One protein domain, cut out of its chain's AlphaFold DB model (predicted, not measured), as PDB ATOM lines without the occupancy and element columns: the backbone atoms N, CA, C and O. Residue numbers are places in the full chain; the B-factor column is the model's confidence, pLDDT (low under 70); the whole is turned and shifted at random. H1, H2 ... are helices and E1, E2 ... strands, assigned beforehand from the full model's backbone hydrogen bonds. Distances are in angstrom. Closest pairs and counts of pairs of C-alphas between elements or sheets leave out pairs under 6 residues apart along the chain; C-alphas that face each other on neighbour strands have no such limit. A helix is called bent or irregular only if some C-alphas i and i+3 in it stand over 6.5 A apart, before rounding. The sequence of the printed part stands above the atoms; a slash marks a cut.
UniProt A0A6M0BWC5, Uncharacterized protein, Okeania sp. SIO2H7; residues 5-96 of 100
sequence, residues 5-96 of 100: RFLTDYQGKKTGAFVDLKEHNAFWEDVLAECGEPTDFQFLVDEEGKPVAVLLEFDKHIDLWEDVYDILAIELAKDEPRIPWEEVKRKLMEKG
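Overview. This is residues 5 to 96 of the 100 residues of an uncharacterized protein of Okeania sp. SIO2H7 (UniProt A0A6M0BWC5). A small antiparallel sheet of four strands, curled like part of a barrel, has one long kinked helix, H2, running slantwise over one face, and an arm, residues 76 to 96 with the helix H3, sticks out from this body. A second helix, H1, near H2, lies between E2 and E3 along the chain. The printed part has 92 residues, with named elements in the order E1, E2, H1, E3, E4, H2, H3; the sheet's order is E1, E2, E4, E3, and the class is mixed, helices and strands. The whole is only just loose, close to extended, with a radius of gyration of the C-alphas of 17.9 A, and it is elongated, spanning 57 by 34 by 23 A.

Arrangement. Start with E1, residues 5 to 8, and E2, residues 14 to 20, a hairpin; look for N 5 and O 18, 2.9 A apart and within hydrogen-bond range. H1, residues 25 to 34, is only just not on the sheet, with 4 pairs of C-alphas within 10 A. Next come E3, residues 42 to 45, and E4, residues 51 to 57, another hairpin, where N 44 and O 53 are 2.9 A apart. E4 is also the antiparallel neighbour of E2, at 161 degrees between directions, with N 17 and O 56 at 2.9 A. E2, H1 and E3 form a split strand-helix-strand unit, two strands running the same way with E4 between them in the sheet, and its crossover is right-handed. H2, residues 58 to 77, is on the sheet at a height of 10.3 A, giving two layers, a helix on one face of a sheet. It lies over E2 and E4, at 40 degrees to E4 on the local plane; its closest C-alphas to E2 are those of Phe 58 and Gly 16, 4.8 A apart. H1 and H2 are near each other, with 7 pairs of C-alphas within 10 A. H3, residues 85 to 94, is apart from H2. Every O i to N i+4 pair is within hydrogen-bond range in H3, against 4 of 6 in H1 and 14 of 16 in H2.

Along the chain. Find C-alpha 5 at (187.982, 196.608, 188.344), where E1 begins. E2 runs 17.3 A, H1 15.0 A and E4 16.7 A; E1 and E3 have four residues each. H2 begins at C-alpha 58, (187.749, 199.628, 200.940), and runs 24.1 A; it has a kink of 49 degrees near residue 65 and is irregular, with C-alphas 60 and 63 at 8.4 A. H3 runs 14.4 A to C-alpha 94 at (223.976, 183.644, 197.287).

Size, cuts and confidence. The C-alphas of Glu 48 and Glu 94, the two farthest apart, are 59.4 A apart. Without residues 76 to 96, which stand free, the body spans 34 by 31 by 22 A. The printed part has no cut, and no link is long. Mean pLDDT of the printed part is 86.0, but residues 24 to 39 are under 70.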
ATOM      1  N   ARG A   5     187.730 195.204 188.704       92.81
ATOM      2  CA  ARG A   5     187.982 196.608 188.344       92.81
ATOM      3  C   ARG A   5     188.088 197.465 189.596       92.81
ATOM      4  O   ARG A   5     187.245 197.374 190.473       92.81
ATOM      5  N   PHE A   6     189.090 198.334 189.668       94.44
ATOM      6  CA  PHE A   6     189.212 199.262 190.792       94.44
ATOM      7  C   PHE A   6     188.384 200.523 190.559       94.44
ATOM      8  O   PHE A   6     188.404 201.086 189.464       94.44
ATOM      9  N   LEU A   7     187.713 200.980 191.612       93.50
ATOM     10  CA  LEU A   7     187.187 202.334 191.692       93.50
ATOM     11  C   LEU A   7     188.273 203.260 192.226       93.50
ATOM     12  O   LEU A   7     189.008 202.899 193.149       93.50
ATOM     13  N   THR A   8     188.362 204.451 191.645       95.56
ATOM     14  CA  THR A   8     189.296 205.486 192.079       95.56
ATOM     15  C   THR A   8     188.570 206.789 192.362       95.56
ATOM     16  O   THR A   8     187.632 207.143 191.648       95.56
ATOM     17  N   ASP A   9     189.038 207.526 193.363       94.12
ATOM     18  CA  ASP A   9     188.625 208.911 193.561       94.12
ATOM     19  C   ASP A   9     189.196 209.844 192.472       94.12
ATOM     20  O   ASP A   9     189.910 209.431 191.553       94.12
ATOM     21  N   TYR A  10     188.886 211.136 192.583       94.75
ATOM     22  CA  TYR A  10     189.339 212.167 191.645       94.75
ATOM     23  C   TYR A  10     190.861 212.403 191.663       94.75
ATOM     24  O   TYR A  10     191.386 213.045 190.755       94.75
ATOM     25  N   GLN A  11     191.570 211.907 192.682       95.06
ATOM     26  CA  GLN A  11     193.029 211.966 192.797       95.06
ATOM     27  C   GLN A  11     193.700 210.688 192.269       95.06
ATOM     28  O   GLN A  11     194.927 210.613 192.219       95.06
ATOM     29  N   GLY A  12     192.915 209.684 191.864       93.44
ATOM     30  CA  GLY A  12     193.403 208.389 191.402       93.44
ATOM     31  C   GLY A  12     193.690 207.389 192.527       93.44
ATOM     32  O   GLY A  12     194.218 206.309 192.254       93.44
ATOM     33  N   LYS A  13     193.346 207.699 193.785       94.75
ATOM     34  CA  LYS A  13     193.462 206.742 194.892       94.75
ATOM     35  C   LYS A  13     192.388 205.674 194.724       94.75
ATOM     36  O   LYS A  13     191.224 205.998 194.516       94.75
ATOM     37  N   LYS A  14     192.766 204.400 194.849       95.56
ATOM     38  CA  LYS A  14     191.802 203.293 194.846       95.56
ATOM     39  C   LYS A  14     190.953 203.345 196.116       95.56
ATOM     40  O   LYS A  14     191.504 203.362 197.216       95.56
ATOM     41  N   THR A  15     189.640 203.364 195.952       95.25
ATOM     42  CA  THR A  15     188.659 203.456 197.046       95.25
ATOM     43  C   THR A  15     187.777 202.220 197.151       95.25
ATOM     44  O   THR A  15     187.082 202.040 198.146       95.25
ATOM     45  N   GLY A  16     187.816 201.346 196.151       94.25
ATOM     46  CA  GLY A  16     187.095 200.088 196.183       94.25
ATOM     47  C   GLY A  16     187.451 199.186 195.016       94.25
ATOM     48  O   GLY A  16     188.160 199.579 194.081       94.25
ATOM     49  N   ALA A  17     186.914 197.977 195.066       93.50
ATOM     50  CA  ALA A  17     187.002 197.001 194.001       93.50
ATOM     51  C   ALA A  17     185.606 196.541 193.600       93.50
ATOM     52  O   ALA A  17     184.758 196.230 194.428       93.50
ATOM     53  N   PHE A  18     185.387 196.499 192.300       91.56
ATOM     54  CA  PHE A  18     184.222 195.915 191.682       91.56
ATOM     55  C   PHE A  18     184.610 194.534 191.185       91.56
ATOM     56  O   PHE A  18     185.519 194.423 190.350       91.56
ATOM     57  N   VAL A  19     183.957 193.501 191.706       89.69
ATOM     58  CA  VAL A  19     184.289 192.120 191.369       89.69
ATOM     59  C   VAL A  19     183.107 191.441 190.701       89.69
ATOM     60  O   VAL A  19     181.990 191.448 191.213       89.69
ATOM     61  N   ASP A  20     183.361 190.907 189.513       88.88
ATOM     62  CA  ASP A  20     182.401 190.160 188.711       88.88
ATOM     63  C   ASP A  20     182.068 188.831 189.406       88.88
ATOM     64  O   ASP A  20     182.977 188.089 189.775       88.88
ATOM     65  N   LEU A  21     180.774 188.550 189.594       83.38
ATOM     66  CA  LEU A  21     180.273 187.329 190.242       83.38
ATOM     67  C   LEU A  21     180.118 186.157 189.258       83.38
ATOM     68  O   LEU A  21     179.936 185.008 189.670       83.38
ATOM     69  N   LYS A  22     180.124 186.428 187.945       79.56
ATOM     70  CA  LYS A  22     180.098 185.387 186.904       79.56
ATOM     71  C   LYS A  22     181.481 184.770 186.735       79.56
ATOM     72  O   LYS A  22     181.597 183.573 186.478       79.56
ATOM     73  N   GLU A  23     182.521 185.579 186.893       71.38
ATOM     74  CA  GLU A  23     183.895 185.106 187.041       71.38
ATOM     75  C   GLU A  23     184.089 184.620 188.495       71.38
ATOM     76  O   GLU A  23     183.588 185.230 189.432       71.38
ATOM     77  N   HIS A  24     184.781 183.497 188.708       65.75
ATOM     78  CA  HIS A  24     185.040 182.948 190.057       65.75
ATOM     79  C   HIS A  24     183.778 182.626 190.898       65.75
ATOM     80  O   HIS A  24     183.817 182.668 192.122       65.75
ATOM     81  N   ASN A  25     182.662 182.256 190.256       59.50
ATOM     82  CA  ASN A  25     181.350 182.054 190.895       59.50
ATOM     83  C   ASN A  25     181.350 181.117 192.127       59.50
ATOM     84  O   ASN A  25     180.715 181.437 193.125       59.50
ATOM     85  N   ALA A  26     182.113 180.017 192.085       60.88
ATOM     86  CA  ALA A  26     182.190 179.049 193.188       60.88
ATOM     87  C   ALA A  26     182.765 179.636 194.490       60.88
ATOM     88  O   ALA A  26     182.481 179.129 195.563       60.88
ATOM     89  N   PHE A  27     183.564 180.699 194.399       69.00
ATOM     90  CA  PHE A  27     184.153 181.375 195.554       69.00
ATOM     91  C   PHE A  27     183.156 182.329 196.234       69.00
ATOM     92  O   PHE A  27     183.156 182.468 197.453       69.00
ATOM     93  N   TRP A  28     182.269 182.959 195.459       66.06
ATOM     94  CA  TRP A  28     181.330 183.950 195.984       66.06
ATOM     95  C   TRP A  28     180.178 183.349 196.781       66.06
ATOM     96  O   TRP A  28     179.671 184.027 197.667       66.06
ATOM     97  N   GLU A  29     179.762 182.111 196.501       64.06
ATOM     98  CA  GLU A  29     178.721 181.453 197.306       64.06
ATOM     99  C   GLU A  29     179.187 181.231 198.751       64.06
ATOM    100  O   GLU A  29     178.446 181.556 199.677       64.06
ATOM    101  N   ASP A  30     180.431 180.783 198.944       64.69
ATOM    102  CA  ASP A  30     181.020 180.582 200.272       64.69
ATOM    103  C   ASP A  30     181.277 181.925 200.976       64.69
ATOM    104  O   ASP A  30     180.912 182.111 202.136       64.69
ATOM    105  N   VAL A  31     181.822 182.908 200.252       67.12
ATOM    106  CA  VAL A  31     182.098 184.239 200.810       67.12
ATOM    107  C   VAL A  31     180.829 184.970 201.223       67.12
ATOM    108  O   VAL A  31     180.792 185.551 202.303       67.12
ATOM    109  N   LEU A  32     179.773 184.947 200.406       64.69
ATOM    110  CA  LEU A  32     178.508 185.610 200.737       64.69
ATOM    111  C   LEU A  32     177.737 184.874 201.842       64.69
ATOM    112  O   LEU A  32     176.931 185.500 202.523       64.69
ATOM    113  N   ALA A  33     177.972 183.573 202.037       65.06
ATOM    114  CA  ALA A  33     177.398 182.827 203.155       65.06
ATOM    115  C   ALA A  33     178.052 183.188 204.501       65.06
ATOM    116  O   ALA A  33     177.384 183.142 205.534       65.06
ATOM    117  N   GLU A  34     179.339 183.553 204.496       64.38
ATOM    118  CA  GLU A  34     180.079 183.954 205.699       64.38
ATOM    119  C   GLU A  34     180.055 185.476 205.948       64.38
ATOM    120  O   GLU A  34     180.124 185.923 207.096       64.38
ATOM    121  N   CYS A  35     179.901 186.285 204.897       58.59
ATOM    122  CA  CYS A  35     179.913 187.745 204.969       58.59
ATOM    123  C   CYS A  35     178.509 188.339 205.137       58.59
ATOM    124  O   CYS A  35     177.909 188.786 204.167       58.59
ATOM    125  N   GLY A  36     178.042 188.426 206.386       59.50
ATOM    126  CA  GLY A  36     177.007 189.378 206.822       59.50
ATOM    127  C   GLY A  36     175.636 189.303 206.130       59.50
ATOM    128  O   GLY A  36     175.354 188.446 205.300       59.50
ATOM    129  N   GLU A  37     174.728 190.203 206.510       57.47
ATOM    130  CA  GLU A  37     173.424 190.307 205.846       57.47
ATOM    131  C   GLU A  37     173.566 191.073 204.510       57.47
ATOM    132  O   GLU A  37     174.369 192.006 204.420       57.47
ATOM    133  N   PRO A  38     172.754 190.773 203.473       60.78
ATOM    134  CA  PRO A  38     172.827 191.411 202.148       60.78
ATOM    135  C   PRO A  38     172.750 192.948 202.143       60.78
ATOM    136  O   PRO A  38     173.033 193.574 201.125       60.78
ATOM    137  N   THR A  39     172.342 193.560 203.256       64.00
ATOM    138  CA  THR A  39     172.261 195.011 203.449       64.00
ATOM    139  C   THR A  39     173.615 195.707 203.568       64.00
ATOM    140  O   THR A  39     173.663 196.923 203.389       64.00
ATOM    141  N   ASP A  40     174.697 194.972 203.841       78.00
ATOM    142  CA  ASP A  40     176.038 195.556 203.993       78.00
ATOM    143  C   ASP A  40     176.762 195.747 202.651       78.00
ATOM    144  O   ASP A  40     177.698 196.544 202.549       78.00
ATOM    145  N   PHE A  41     176.277 195.100 201.588       84.00
ATOM    146  CA  PHE A  41     176.916 195.094 200.275       84.00
ATOM    147  C   PHE A  41     176.108 195.832 199.213       84.00
ATOM    148  O   PHE A  41     174.878 195.870 199.212       84.00
ATOM    149  N   GLN A  42     176.831 196.393 198.244       87.81
ATOM    150  CA  GLN A  42     176.243 196.965 197.041       87.81
ATOM    151  C   GLN A  42     176.496 196.038 195.859       87.81
ATOM    152  O   GLN A  42     177.626 195.617 195.612       87.81
ATOM    153  N   PHE A  43     175.440 195.759 195.100       89.44
ATOM    154  CA  PHE A  43     175.495 194.888 193.934       89.44
ATOM    155  C   PHE A  43     175.125 195.651 192.671       89.44
ATOM    156  O   PHE A  43     174.218 196.486 192.665       89.44
ATOM    157  N   LEU A  44     175.793 195.307 191.576       89.75
ATOM    158  CA  LEU A  44     175.273 195.566 190.245       89.75
ATOM    159  C   LEU A  44     174.413 194.391 189.836       89.75
ATOM    160  O   LEU A  44     174.846 193.242 189.916       89.75
ATOM    161  N   VAL A  45     173.211 194.707 189.380       90.81
ATOM    162  CA  VAL A  45     172.234 193.738 188.901       90.81
ATOM    163  C   VAL A  45     172.040 193.886 187.397       90.81
ATOM    164  O   VAL A  45     172.264 194.962 186.839       90.81
ATOM    165  N   ASP A  46     171.659 192.798 186.736       92.38
ATOM    166  CA  ASP A  46     171.218 192.831 185.344       92.38
ATOM    167  C   ASP A  46     169.756 193.295 185.202       92.38
ATOM    168  O   ASP A  46     169.104 193.692 186.170       92.38
ATOM    169  N   GLU A  47     169.245 193.273 183.969       95.06
ATOM    170  CA  GLU A  47     167.879 193.695 183.627       95.06
ATOM    171  C   GLU A  47     166.794 192.840 184.305       95.06
ATOM    172  O   GLU A  47     165.675 193.312 184.502       95.06
ATOM    173  N   GLU A  48     167.123 191.606 184.695       94.06
ATOM    174  CA  GLU A  48     166.228 190.688 185.409       94.06
ATOM    175  C   GLU A  48     166.330 190.853 186.937       94.06
ATOM    176  O   GLU A  48     165.614 190.190 187.690       94.06
ATOM    177  N   GLY A  49     167.199 191.753 187.414       87.94
ATOM    178  CA  GLY A  49     167.443 192.003 188.831       87.94
ATOM    179  C   GLY A  49     168.407 191.009 189.482       87.94
ATOM    180  O   GLY A  49     168.526 190.993 190.708       87.94
ATOM    181  N   LYS A  50     169.114 190.184 188.701       87.81
ATOM    182  CA  LYS A  50     170.073 189.214 189.234       87.81
ATOM    183  C   LYS A  50     171.429 189.886 189.491       87.81
ATOM    184  O   LYS A  50     171.939 190.559 188.595       87.81
ATOM    185  N   PRO A  51     172.064 189.692 190.665       86.75
ATOM    186  CA  PRO A  51     173.409 190.199 190.927       86.75
ATOM    187  C   PRO A  51     174.436 189.647 189.932       86.75
ATOM    188  O   PRO A  51     174.550 188.435 189.740       86.75
ATOM    189  N   VAL A  52     175.198 190.542 189.307       89.56
ATOM    190  CA  VAL A  52     176.272 190.215 188.356       89.56
ATOM    191  C   VAL A  52     177.651 190.644 188.841       89.56
ATOM    192  O   VAL A  52     178.647 190.109 188.370       89.56
ATOM    193  N   ALA A  53     177.726 191.587 189.777       89.44
ATOM    194  CA  ALA A  53     178.971 192.016 190.398       89.44
ATOM    195  C   ALA A  53     178.706 192.594 191.792       89.44
ATOM    196  O   ALA A  53     177.618 193.114 192.050       89.44
ATOM    197  N   VAL A  54     179.713 192.541 192.660       89.25
ATOM    198  CA  VAL A  54     179.697 193.149 193.995       89.25
ATOM    199  C   VAL A  54     180.701 194.296 194.066       89.25
ATOM    200  O   VAL A  54     181.793 194.230 193.496       89.25
ATOM    201  N   LEU A  55     180.321 195.365 194.762       91.88
ATOM    202  CA  LEU A  55     181.212 196.455 195.122       91.88
ATOM    203  C   LEU A  55     181.727 196.261 196.549       91.88
ATOM    204  O   LEU A  55     180.964 196.291 197.511       91.88
ATOM    205  N   LEU A  56     183.047 196.172 196.670       91.06
ATOM    206  CA  LEU A  56     183.778 196.212 197.925       91.06
ATOM    207  C   LEU A  56     184.395 197.602 198.107       91.06
ATOM    208  O   LEU A  56     185.471 197.899 197.588       91.06
ATOM    209  N   GLU A  57     183.694 198.481 198.823       93.12
ATOM    210  CA  GLU A  57     184.260 199.746 199.311       93.12
ATOM    211  C   GLU A  57     185.383 199.465 200.318       93.12
ATOM    212  O   GLU A  57     185.134 198.818 201.332       93.12
ATOM    213  N   PHE A  58     186.602 199.951 200.083       93.31
ATOM    214  CA  PHE A  58     187.749 199.628 200.940       93.31
ATOM    215  C   PHE A  58     187.604 200.175 202.357       93.31
ATOM    216  O   PHE A  58     187.989 199.501 203.300       93.31
ATOM    217  N   ASP A  59     186.977 201.333 202.545       92.00
ATOM    218  CA  ASP A  59     186.762 201.873 203.895       92.00
ATOM    219  C   ASP A  59     185.865 200.972 204.771       92.00
ATOM    220  O   ASP A  59     185.864 201.115 205.991       92.00
ATOM    221  N   LYS A  60     185.106 200.047 204.162       89.62
ATOM    222  CA  LYS A  60     184.193 199.123 204.855       89.62
ATOM    223  C   LYS A  60     184.621 197.660 204.771       89.62
ATOM    224  O   LYS A  60     184.397 196.907 205.707       89.62
ATOM    225  N   HIS A  61     185.205 197.262 203.645       89.81
ATOM    226  CA  HIS A  61     185.400 195.864 203.267       89.81
ATOM    227  C   HIS A  61     186.869 195.541 202.974       89.81
ATOM    228  O   HIS A  61     187.133 194.646 202.178       89.81
ATOM    229  N   ILE A  62     187.830 196.292 203.531       90.44
ATOM    230  CA  ILE A  62     189.253 196.075 203.222       90.44
ATOM    231  C   ILE A  62     189.718 194.660 203.575       90.44
ATOM    232  O   ILE A  62     190.403 194.055 202.758       90.44
ATOM    233  N   ASP A  63     189.291 194.126 204.720       88.88
ATOM    234  CA  ASP A  63     189.685 192.788 205.175       88.88
ATOM    235  C   ASP A  63     189.144 191.715 204.218       88.88
ATOM    236  O   ASP A  63     189.889 190.893 203.698       88.88
ATOM    237  N   LEU A  64     187.857 191.808 203.862       86.44
ATOM    238  CA  LEU A  64     187.256 190.923 202.865       86.44
ATOM    239  C   LEU A  64     187.929 191.062 201.490       86.44
ATOM    240  O   LEU A  64     188.120 190.088 200.767       86.44
ATOM    241  N   TRP A  65     188.276 192.286 201.097       90.00
ATOM    242  CA  TRP A  65     188.999 192.514 199.855       90.00
ATOM    243  C   TRP A  65     190.381 191.842 199.864       90.00
ATOM    244  O   TRP A  65     190.788 191.334 198.819       90.00
ATOM    245  N   GLU A  66     191.085 191.822 200.997       90.56
ATOM    246  CA  GLU A  66     192.363 191.116 201.148       90.56
ATOM    247  C   GLU A  66     192.193 189.615 200.876       90.56
ATOM    248  O   GLU A  66     192.879 189.084 200.002       90.56
ATOM    249  N   ASP A  67     191.196 188.975 201.492       86.75
ATOM    250  CA  ASP A  67     190.901 187.550 201.284       86.75
ATOM    251  C   ASP A  67     190.558 187.233 199.818       86.75
ATOM    252  O   ASP A  67     191.089 186.294 199.211       86.75
ATOM    253  N   VAL A  68     189.697 188.057 199.209       85.56
ATOM    254  CA  VAL A  68     189.333 187.947 197.787       85.56
ATOM    255  C   VAL A  68     190.575 188.084 196.909       85.56
ATOM    256  O   VAL A  68     190.775 187.306 195.973       85.56
ATOM    257  N   TYR A  69     191.420 189.074 197.188       89.00
ATOM    258  CA  TYR A  69     192.613 189.334 196.400       89.00
ATOM    259  C   TYR A  69     193.624 188.189 196.488       89.00
ATOM    260  O   TYR A  69     194.158 187.783 195.451       89.00
ATOM    261  N   ASP A  70     193.856 187.645 197.681       88.25
ATOM    262  CA  ASP A  70     194.797 186.549 197.909       88.25
ATOM    263  C   ASP A  70     194.383 185.281 197.161       88.25
ATOM    264  O   ASP A  70     195.199 184.663 196.470       88.25
ATOM    265  N   ILE A  71     193.099 184.927 197.199       83.56
ATOM    266  CA  ILE A  71     192.574 183.763 196.475       83.56
ATOM    267  C   ILE A  71     192.706 183.952 194.964       83.56
ATOM    268  O   ILE A  71     193.167 183.052 194.253       83.56
ATOM    269  N   LEU A  72     192.364 185.138 194.458       84.25
ATOM    270  CA  LEU A  72     192.532 185.450 193.041       84.25
ATOM    271  C   LEU A  72     194.010 185.431 192.629       84.25
ATOM    272  O   LEU A  72     194.331 184.981 191.528       84.25
ATOM    273  N   ALA A  73     194.921 185.887 193.489       87.81
ATOM    274  CA  ALA A  73     196.357 185.824 193.241       87.81
ATOM    275  C   ALA A  73     196.858 184.372 193.176       87.81
ATOM    276  O   ALA A  73     197.624 184.036 192.271       87.81
ATOM    277  N   ILE A  74     196.387 183.502 194.074       86.50
ATOM    278  CA  ILE A  74     196.714 182.071 194.071       86.50
ATOM    279  C   ILE A  74     196.237 181.398 192.781       86.50
ATOM    280  O   ILE A  74     197.008 180.664 192.163       86.50
ATOM    281  N   GLU A  75     194.999 181.653 192.347       84.25
ATOM    282  CA  GLU A  75     194.470 181.042 191.120       84.25
ATOM    283  C   GLU A  75     195.259 181.505 189.886       84.25
ATOM    284  O   GLU A  75     195.570 180.695 189.015       84.25
ATOM    285  N   LEU A  76     195.664 182.779 189.833       84.38
ATOM    286  CA  LEU A  76     196.522 183.289 188.758       84.38
ATOM    287  C   LEU A  76     197.928 182.670 188.778       84.38
ATOM    288  O   LEU A  76     198.494 182.414 187.718       84.38
ATOM    289  N   ALA A  77     198.474 182.408 189.967       88.31
ATOM    290  CA  ALA A  77     199.800 181.824 190.145       88.31
ATOM    291  C   ALA A  77     199.825 180.291 189.989       88.31
ATOM    292  O   ALA A  77     200.889 179.669 190.025       88.31
ATOM    293  N   LYS A  78     198.665 179.648 189.830       87.44
ATOM    294  CA  LYS A  78     198.521 178.185 189.836       87.44
ATOM    295  C   LYS A  78     199.404 177.490 188.805       87.44
ATOM    296  O   LYS A  78     200.034 176.483 189.148       87.44
ATOM    297  N   ASP A  79     199.478 178.072 187.611       88.44
ATOM    298  CA  ASP A  79     200.241 177.575 186.463       88.44
ATOM    299  C   ASP A  79     201.651 178.187 186.358       88.44
ATOM    300  O   ASP A  79     202.398 177.878 185.426       88.44
ATOM    301  N   GLU A  80     202.049 179.049 187.300       90.88
ATOM    302  CA  GLU A  80     203.393 179.622 187.292       90.88
ATOM    303  C   GLU A  80     204.464 178.543 187.546       90.88
ATOM    304  O   GLU A  80     204.279 177.653 188.389       90.88
ATOM    305  N   PRO A  81     205.620 178.606 186.853       92.69
ATOM    306  CA  PRO A  81     206.726 177.690 187.094       92.69
ATOM    307  C   PRO A  81     207.182 177.726 188.554       92.69
ATOM    308  O   PRO A  81     207.588 178.763 189.079       92.69
ATOM    309  N   ARG A  82     207.175 176.559 189.200       92.31
ATOM    310  CA  ARG A  82     207.595 176.409 190.596       92.31
ATOM    311  C   ARG A  82     209.042 175.946 190.661       92.31
ATOM    312  O   ARG A  82     209.479 175.133 189.849       92.31
ATOM    313  N   ILE A  83     209.772 176.429 191.661       94.31
ATOM    314  CA  ILE A  83     211.113 175.934 191.986       94.31
ATOM    315  C   ILE A  83     211.102 175.241 193.353       94.31
ATOM    316  O   ILE A  83     210.338 175.649 194.231       94.31
ATOM    317  N   PRO A  84     211.936 174.208 193.568       96.44
ATOM    318  CA  PRO A  84     212.057 173.571 194.873       96.44
ATOM    319  C   PRO A  84     212.478 174.568 195.956       96.44
ATOM    320  O   PRO A  84     213.295 175.458 195.716       96.44
ATOM    321  N   TRP A  85     211.984 174.370 197.178       95.38
ATOM    322  CA  TRP A  85     212.286 175.252 198.309       95.38
ATOM    323  C   TRP A  85     213.793 175.392 198.584       95.38
ATOM    324  O   TRP A  85     214.287 176.487 198.850       95.38
ATOM    325  N   GLU A  86     214.552 174.309 198.423       96.06
ATOM    326  CA  GLU A  86     216.012 174.327 198.582       96.06
ATOM    327  C   GLU A  86     216.716 175.191 197.527       96.06
ATOM    328  O   GLU A  86     217.709 175.861 197.819       96.06
ATOM    329  N   GLU A  87     216.171 175.262 196.310       96.50
ATOM    330  CA  GLU A  87     216.691 176.164 195.284       96.50
ATOM    331  C   GLU A  87     216.410 177.633 195.628       96.50
ATOM    332  O   GLU A  87     217.273 178.488 195.407       96.50
ATOM    333  N   VAL A  88     215.246 177.933 196.218       95.38
ATOM    334  CA  VAL A  88     214.928 179.280 196.724       95.38
ATOM    335  C   VAL A  88     215.938 179.693 197.797       95.38
ATOM    336  O   VAL A  88     216.552 180.755 197.674       95.38
ATOM    337  N   LYS A  89     216.165 178.845 198.812       96.38
ATOM    338  CA  LYS A  89     217.136 179.112 199.888       96.38
ATOM    339  C   LYS A  89     218.531 179.372 199.336       96.38
ATOM    340  O   LYS A  89     219.143 180.374 199.703       96.38
ATOM    341  N   ARG A  90     219.014 178.519 198.422       96.19
ATOM    342  CA  ARG A  90     220.329 178.688 197.783       96.19
ATOM    343  C   ARG A  90     220.447 180.057 197.113       96.19
ATOM    344  O   ARG A  90     221.375 180.802 197.417       96.19
ATOM    345  N   LYS A  91     219.468 180.426 196.278       96.38
ATOM    346  CA  LYS A  91     219.442 181.725 195.579       96.38
ATOM    347  C   LYS A  91     219.400 182.917 196.540       96.38
ATOM    348  O   LYS A  91     219.922 183.979 196.210       96.38
ATOM    349  N   LEU A  92     218.752 182.786 197.699       96.81
ATOM    350  CA  LEU A  92     218.693 183.853 198.702       96.81
ATOM    351  C   LEU A  92     219.997 183.978 199.501       96.81
ATOM    352  O   LEU A  92     220.429 185.106 199.745       96.81
ATOM    353  N   MET A  93     220.644 182.860 199.846       96.44
ATOM    354  CA  MET A  93     221.962 182.848 200.494       96.44
ATOM    355  C   MET A  93     223.044 183.438 199.581       96.44
ATOM    356  O   MET A  93     223.796 184.304 200.013       96.44
ATOM    357  N   GLU A  94     223.065 183.065 198.295       96.56
ATOM    358  CA  GLU A  94     223.976 183.644 197.287       96.56
ATOM    359  C   GLU A  94     223.817 185.167 197.157       96.56
ATOM    360  O   GLU A  94     224.782 185.887 196.909       96.56
ATOM    361  N   LYS A  95     222.594 185.675 197.352       96.56
ATOM    362  CA  LYS A  95     222.284 187.111 197.336       96.56
ATOM    363  C   LYS A  95     222.526 187.806 198.682       96.56
ATOM    364  O   LYS A  95     222.228 188.994 198.786       96.56
ATOM    365  N   GLY A  96     222.981 187.089 199.710       95.88
ATOM    366  CA  GLY A  96     223.145 187.613 201.070       95.88
ATOM    367  C   GLY A  96     221.832 188.052 201.734       95.88
ATOM    368  O   GLY A  96     221.856 188.816 202.692       95.88
TER     369      GLY A  96